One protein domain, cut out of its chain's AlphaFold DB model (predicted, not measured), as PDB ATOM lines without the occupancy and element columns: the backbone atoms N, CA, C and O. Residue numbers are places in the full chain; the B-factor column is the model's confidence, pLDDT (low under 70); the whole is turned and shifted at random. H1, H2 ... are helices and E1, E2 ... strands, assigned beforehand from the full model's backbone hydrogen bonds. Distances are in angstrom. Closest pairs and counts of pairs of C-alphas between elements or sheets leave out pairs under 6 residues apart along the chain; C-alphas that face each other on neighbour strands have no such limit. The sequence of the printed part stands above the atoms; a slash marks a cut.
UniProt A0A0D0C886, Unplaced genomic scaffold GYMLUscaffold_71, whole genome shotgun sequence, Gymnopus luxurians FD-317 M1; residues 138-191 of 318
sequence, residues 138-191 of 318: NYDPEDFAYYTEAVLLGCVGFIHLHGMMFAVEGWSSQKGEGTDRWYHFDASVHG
ATOM      1  N   ASN A 138       4.267  69.988 117.576       68.62
ATOM      2  CA  ASN A 138       3.463  68.767 117.596       68.62
ATOM      3  C   ASN A 138       4.236  67.704 116.812       68.62
ATOM      4  O   ASN A 138       4.375  67.822 115.597       68.62
ATOM      5  N   TYR A 139       4.821  66.755 117.533       72.56
ATOM      6  CA  TYR A 139       5.637  65.698 116.961       72.56
ATOM      7  C   TYR A 139       4.674  64.659 116.394       72.56
ATOM      8  O   TYR A 139       3.903  64.067 117.153       72.56
ATOM      9  N   ASP A 140       4.662  64.492 115.073       83.75
ATOM     10  CA  ASP A 140       3.877  63.436 114.447       83.75
ATOM     11  C   ASP A 140       4.575  62.093 114.734       83.75
ATOM     12  O   ASP A 140       5.765  61.953 114.430       83.75
ATOM     13  N   PRO A 141       3.913  61.106 115.363       84.81
ATOM     14  CA  PRO A 141       4.507  59.788 115.578       84.81
ATOM     15  C   PRO A 141       4.965  59.111 114.275       84.81
ATOM     16  O   PRO A 141       5.882  58.289 114.322       84.81
ATOM     17  N   GLU A 142       4.390  59.464 113.121       86.06
ATOM     18  CA  GLU A 142       4.839  58.948 111.822       86.06
ATOM     19  C   GLU A 142       6.230  59.478 111.431       86.06
ATOM     20  O   GLU A 142       7.063  58.711 110.941       86.06
ATOM     21  N   ASP A 143       6.547  60.743 111.736       85.44
ATOM     22  CA  ASP A 143       7.859  61.346 111.444       85.44
ATOM     23  C   ASP A 143       8.998  60.607 112.164       85.44
ATOM     24  O   ASP A 143      10.097  60.449 111.620       85.44
ATOM     25  N   PHE A 144       8.728  60.111 113.377       86.38
ATOM     26  CA  PHE A 144       9.686  59.320 114.146       86.38
ATOM     27  C   PHE A 144       9.958  57.950 113.516       86.38
ATOM     28  O   PHE A 144      11.105  57.489 113.494       86.38
ATOM     29  N   ALA A 145       8.915  57.294 112.998       88.06
ATOM     30  CA  ALA A 145       9.054  56.010 112.322       88.06
ATOM     31  C   ALA A 145       9.944  56.150 111.076       88.06
ATOM     32  O   ALA A 145      10.902  55.392 110.924       88.06
ATOM     33  N   TYR A 146       9.716  57.189 110.262       89.69
ATOM     34  CA  TYR A 146      10.550  57.476 109.091       89.69
ATOM     35  C   TYR A 146      12.004  57.786 109.448       89.69
ATOM     36  O   TYR A 146      12.916  57.300 108.783       89.69
ATOM     37  N   TYR A 147      12.237  58.564 110.507       90.31
ATOM     38  CA  TYR A 147      13.591  58.808 111.003       90.31
ATOM     39  C   TYR A 147      14.289  57.505 111.413       90.31
ATOM     40  O   TYR A 147      15.438  57.272 111.043       90.31
ATOM     41  N   THR A 148      13.587  56.635 112.141       88.62
ATOM     42  CA  THR A 148      14.140  55.357 112.611       88.62
ATOM     43  C   THR A 148      14.507  54.453 111.436       88.62
ATOM     44  O   THR A 148      15.612  53.914 111.403       88.62
ATOM     45  N   GLU A 149      13.631  54.331 110.435       87.38
ATOM     46  CA  GLU A 149      13.947  53.606 109.200       87.38
ATOM     47  C   GLU A 149      15.149  54.217 108.473       87.38
ATOM     48  O   GLU A 149      16.033  53.491 108.027       87.38
ATOM     49  N   ALA A 150      15.235  55.546 108.393       87.00
ATOM     50  CA  ALA A 150      16.350  56.220 107.741       87.00
ATOM     51  C   ALA A 150      17.690  55.986 108.465       87.00
ATOM     52  O   ALA A 150      18.709  55.795 107.799       87.00
ATOM     53  N   VAL A 151      17.693  55.937 109.802       89.12
ATOM     54  CA  VAL A 151      18.867  55.550 110.605       89.12
ATOM     55  C   VAL A 151      19.249  54.091 110.343       89.12
ATOM     56  O   VAL A 151      20.413  53.808 110.067       89.12
ATOM     57  N   LEU A 152      18.280  53.169 110.361       83.69
ATOM     58  CA  LEU A 152      18.517  51.740 110.107       83.69
ATOM     59  C   LEU A 152      19.036  51.470 108.688       83.69
ATOM     60  O   LEU A 152      19.850  50.576 108.486       83.69
ATOM     61  N   LEU A 153      18.602  52.261 107.707       83.44
ATOM     62  CA  LEU A 153      19.074  52.190 106.321       83.44
ATOM     63  C   LEU A 153      20.417  52.912 106.095       83.44
ATOM     64  O   LEU A 153      20.916  52.925 104.968       83.44
ATOM     65  N   GLY A 154      20.992  53.542 107.127       80.75
ATOM     66  CA  GLY A 154      22.231  54.320 107.028       80.75
ATOM     67  C   GLY A 154      22.098  55.610 106.209       80.75
ATOM     68  O   GLY A 154      23.098  56.162 105.754       80.75
ATOM     69  N   CYS A 155      20.869  56.082 105.990       86.25
ATOM     70  CA  CYS A 155      20.575  57.351 105.321       86.25
ATOM     71  C   CYS A 155      20.740  58.558 106.253       86.25
ATOM     72  O   CYS A 155      20.816  59.684 105.766       86.25
ATOM     73  N   VAL A 156      20.759  58.323 107.567       91.50
ATOM     74  CA  VAL A 156      20.952  59.333 108.610       91.50
ATOM     75  C   VAL A 156      22.014  58.832 109.577       91.50
ATOM     76  O   VAL A 156      21.968  57.690 110.035       91.50
ATOM     77  N   GLY A 157      22.983  59.685 109.874       87.00
ATOM     78  CA  GLY A 157      24.080  59.394 110.774       87.00
ATOM     79  C   GLY A 157      23.612  59.184 112.211       87.00
ATOM     80  O   GLY A 157      23.017  60.064 112.826       87.00
ATOM     81  N   PHE A 158      23.945  58.029 112.776       92.50
ATOM     82  CA  PHE A 158      23.770  57.731 114.192       92.50
ATOM     83  C   PHE A 158      25.076  57.138 114.712       92.50
ATOM     84  O   PHE A 158      25.506  56.074 114.268       92.50
ATOM     85  N   ILE A 159      25.741  57.851 115.614       88.25
ATOM     86  CA  ILE A 159      27.074  57.501 116.101       88.25
ATOM     87  C   ILE A 159      27.025  57.421 117.620       88.25
ATOM     88  O   ILE A 159      26.654  58.373 118.304       88.25
ATOM     89  N   HIS A 160      27.438  56.285 118.166       85.94
ATOM     90  CA  HIS A 160      27.718  56.181 119.592       85.94
ATOM     91  C   HIS A 160      29.080  56.808 119.885       85.94
ATOM     92  O   HIS A 160      30.074  56.446 119.256       85.94
ATOM     93  N   LEU A 161      29.112  57.776 120.805       81.50
ATOM     94  CA  LEU A 161      30.342  58.460 121.195       81.50
ATOM     95  C   LEU A 161      30.980  57.762 122.405       81.50
ATOM     96  O   LEU A 161      31.955  57.030 122.262       81.50
ATOM     97  N   HIS A 162      30.442  58.000 123.605       67.88
ATOM     98  CA  HIS A 162      31.009  57.519 124.868       67.88
ATOM     99  C   HIS A 162      29.927  57.306 125.926       67.88
ATOM    100  O   HIS A 162      29.123  58.200 126.185       67.88
ATOM    101  N   GLY A 163      29.968  56.170 126.629       80.75
ATOM    102  CA  GLY A 163      29.031  55.878 127.714       80.75
ATOM    103  C   GLY A 163      27.594  55.898 127.200       80.75
ATOM    104  O   GLY A 163      27.248  55.114 126.322       80.75
ATOM    105  N   MET A 164      26.791  56.827 127.708       79.25
ATOM    106  CA  MET A 164      25.413  57.043 127.271       79.25
ATOM    107  C   MET A 164      25.273  58.190 126.252       79.25
ATOM    108  O   MET A 164      24.166  58.578 125.909       79.25
ATOM    109  N   MET A 165      26.377  58.738 125.742       77.81
ATOM    110  CA  MET A 165      26.366  59.846 124.793       77.81
ATOM    111  C   MET A 165      26.306  59.361 123.341       77.81
ATOM    112  O   MET A 165      27.140  58.569 122.891       77.81
ATOM    113  N   PHE A 166      25.359  59.912 122.591       87.38
ATOM    114  CA  PHE A 166      25.132  59.644 121.175       87.38
ATOM    115  C   PHE A 166      25.209  60.942 120.383       87.38
ATOM    116  O   PHE A 166      24.796  61.990 120.876       87.38
ATOM    117  N   ALA A 167      25.714  60.861 119.158       82.75
ATOM    118  CA  ALA A 167      25.600  61.896 118.147       82.75
ATOM    119  C   ALA A 167      24.613  61.437 117.076       82.75
ATOM    120  O   ALA A 167      24.750  60.343 116.528       82.75
ATOM    121  N   VAL A 168      23.640  62.280 116.761       88.69
ATOM    122  CA  VAL A 168      22.659  62.018 115.712       88.69
ATOM    123  C   VAL A 168      22.621  63.149 114.716       88.69
ATOM    124  O   VAL A 168      22.593  64.324 115.080       88.69
ATOM    125  N   GLU A 169      22.627  62.779 113.449       91.44
ATOM    126  CA  GLU A 169      22.373  63.685 112.352       91.44
ATOM    127  C   GLU A 169      20.899  64.110 112.399       91.44
ATOM    128  O   GLU A 169      19.987  63.311 112.620       91.44
ATOM    129  N   GLY A 170      20.658  65.406 112.242       86.75
ATOM    130  CA  GLY A 170      19.322  65.968 112.229       86.75
ATOM    131  C   GLY A 170      18.500  65.426 111.076       86.75
ATOM    132  O   GLY A 170      19.035  65.063 110.035       86.75
ATOM    133  N   TRP A 171      17.185  65.441 111.240       91.81
ATOM    134  CA  TRP A 171      16.253  64.945 110.240       91.81
ATOM    135  C   TRP A 171      15.287  66.033 109.804       91.81
ATOM    136  O   TRP A 171      14.751  66.774 110.630       91.81
ATOM    137  N   SER A 172      15.058  66.125 108.497       90.56
ATOM    138  CA  SER A 172      14.056  67.016 107.923       90.56
ATOM    139  C   SER A 172      12.860  66.197 107.450       90.56
ATOM    140  O   SER A 172      12.857  65.741 106.306       90.56
ATOM    141  N   SER A 173      11.810  66.074 108.269       87.19
ATOM    142  CA  SER A 173      10.613  65.292 107.905       87.19
ATOM    143  C   SER A 173       9.948  65.769 106.613       87.19
ATOM    144  O   SER A 173       9.581  64.957 105.772       87.19
ATOM    145  N   GLN A 174       9.940  67.082 106.362       90.31
ATOM    146  CA  GLN A 174       9.423  67.665 105.112       90.31
ATOM    147  C   GLN A 174      10.131  67.163 103.846       90.31
ATOM    148  O   GLN A 174       9.570  67.231 102.755       90.31
ATOM    149  N   LYS A 175      11.384  66.726 103.975       91.62
ATOM    150  CA  LYS A 175      12.222  66.307 102.849       91.62
ATOM    151  C   LYS A 175      12.545  64.816 102.857       91.62
ATOM    152  O   LYS A 175      12.968  64.301 101.828       91.62
ATOM    153  N   GLY A 176      12.372  64.145 103.994       90.31
ATOM    154  CA  GLY A 176      12.779  62.757 104.170       90.31
ATOM    155  C   GLY A 176      14.290  62.557 104.014       90.31
ATOM    156  O   GLY A 176      14.709  61.545 103.458       90.31
ATOM    157  N   GLU A 177      15.105  63.530 104.434       92.81
ATOM    158  CA  GLU A 177      16.569  63.451 104.348       92.81
ATOM    159  C   GLU A 177      17.247  63.862 105.661       92.81
ATOM    160  O   GLU A 177      16.722  64.689 106.423       92.81
ATOM    161  N   GLY A 178      18.427  63.279 105.898       89.31
ATOM    162  CA  GLY A 178      19.372  63.758 106.899       89.31
ATOM    163  C   GLY A 178      19.768  65.206 106.610       89.31
ATOM    164  O   GLY A 178      19.773  65.667 105.468       89.31
ATOM    165  N   THR A 179      20.032  65.959 107.665       90.50
ATOM    166  CA  THR A 179      20.470  67.350 107.591       90.50
ATOM    167  C   THR A 179      21.936  67.432 107.970       90.50
ATOM    168  O   THR A 179      22.359  66.731 108.875       90.50
ATOM    169  N   ASP A 180      22.672  68.402 107.429       84.81
ATOM    170  CA  ASP A 180      24.062  68.680 107.826       84.81
ATOM    171  C   ASP A 180      24.172  69.317 109.234       84.81
ATOM    172  O   ASP A 180      24.922  70.265 109.449       84.81
ATOM    173  N   ARG A 181      23.372  68.881 110.210       78.56
ATOM    174  CA  ARG A 181      23.407  69.320 111.610       78.56
ATOM    175  C   ARG A 181      23.490  68.091 112.489       78.56
ATOM    176  O   ARG A 181      22.760  67.143 112.250       78.56
ATOM    177  N   TRP A 182      24.324  68.130 113.521       88.62
ATOM    178  CA  TRP A 182      24.432  67.039 114.487       88.62
ATOM    179  C   TRP A 182      23.982  67.501 115.857       88.62
ATOM    180  O   TRP A 182      24.181  68.656 116.239       88.62
ATOM    181  N   TYR A 183      23.385  66.572 116.586       79.25
ATOM    182  CA  TYR A 183      22.921  66.760 117.945       79.25
ATOM    183  C   TYR A 183      23.549  65.696 118.826       79.25
ATOM    184  O   TYR A 183      23.613  64.530 118.446       79.25
ATOM    185  N   HIS A 184      23.980  66.101 120.013       82.12
ATOM    186  CA  HIS A 184      24.445  65.179 121.036       82.12
ATOM    187  C   HIS A 184      23.340  64.980 122.068       82.12
ATOM    188  O   HIS A 184      22.732  65.958 122.507       82.12
ATOM    189  N   PHE A 185      23.083  63.739 122.473       68.50
ATOM    190  CA  PHE A 185      22.208  63.463 123.608       68.50
ATOM    191  C   PHE A 185      22.793  62.393 124.517       68.50
ATOM    192  O   PHE A 185      23.512  61.500 124.074       68.50
ATOM    193  N   ASP A 186      22.470  62.515 125.801       74.62
ATOM    194  CA  ASP A 186      22.807  61.546 126.833       74.62
ATOM    195  C   ASP A 186      21.577  60.661 127.092       74.62
ATOM    196  O   ASP A 186      20.519  61.138 127.515       74.62
ATOM    197  N   ALA A 187      21.679  59.378 126.769       77.56
ATOM    198  CA  ALA A 187      20.634  58.402 126.999       77.56
ATOM    199  C   ALA A 187      20.677  57.953 128.462       77.56
ATOM    200  O   ALA A 187      21.339  56.989 128.814       77.56
ATOM    201  N   SER A 188      19.942  58.598 129.358       65.38
ATOM    202  CA  SER A 188      19.789  58.018 130.698       65.38
ATOM    203  C   SER A 188      18.814  56.832 130.656       65.38
ATOM    204  O   SER A 188      17.664  56.970 130.237       65.38
ATOM    205  N   VAL A 189      19.259  55.650 131.092       54.06
ATOM    206  CA  VAL A 189      18.381  54.478 131.243       54.06
ATOM    207  C   VAL A 189      17.601  54.648 132.530       54.06
ATOM    208  O   VAL A 189      18.106  54.414 133.629       54.06
ATOM    209  N   HIS A 190      16.356  55.080 132.398       38.88
ATOM    210  CA  HIS A 190      15.449  55.169 133.528       38.88
ATOM    211  C   HIS A 190      14.890  53.771 133.845       38.88
ATOM    212  O   HIS A 190      13.808  53.407 133.402       38.88
ATOM    213  N   GLY A 191      15.651  52.981 134.611       34.50
ATOM    214  CA  GLY A 191      15.185  51.729 135.221       34.50
ATOM    215  C   GLY A 191      15.471  50.450 134.425       34.50
ATOM    216  O   GLY A 191      14.781  50.121 133.471       34.50
TER     217      GLY A 191
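What this domain is: This is residues 138 to 191 of the 318 residues of an uncharacterized protein of Gymnopus luxurians FD-317 M1 (UniProt A0A0D0C886). A strongly twisted three-stranded antiparallel sheet has one helix, H1, slanting over one face near one end; the other face is bare. The strands form a meander, each the antiparallel neighbour of the one before. The printed part has 54 residues, with H1, E1, E2, E3 along the chain, sheet order E1 E2 E3, class mixed. It is only just compact, close to loose, with a radius of gyration of the C-alphas of 11.8 A, spanning 32 by 24 by 19 A.

Where its parts are: E2 is residues 165 to 172, 22.1 A long. E3, residues 177 to 186, 23.4 A, bends by 87 degrees at residue 180; C-alpha 186 is at (22.807, 61.546, 126.833). E1 is residues 158 to 162, 12.9 A. H1, residues 141 to 152, 17.1 A, begins at C-alpha 141 (4.507, 59.788, 115.578).

How they stand to each other: Hairpin E1 and E2 has N 159 and O 167 at 2.8 A; hairpin E2 and E3 has N 168 and O 183 at 2.8 A. H1 is on the sheet at a height of 9.6 A; its closest C-alphas to E2 are Tyr 147 and Trp 171, 6.7 A. Every O i to N i+4 pair in H1 is within hydrogen-bond range.

The domain as a whole: The farthest C-alphas, Lys 175 and Gly 191, are 35.6 A apart. The printed part has no cut, and its links are tight. pLDDT is under 70 at residues 138, 162, 185 and 188 to 191.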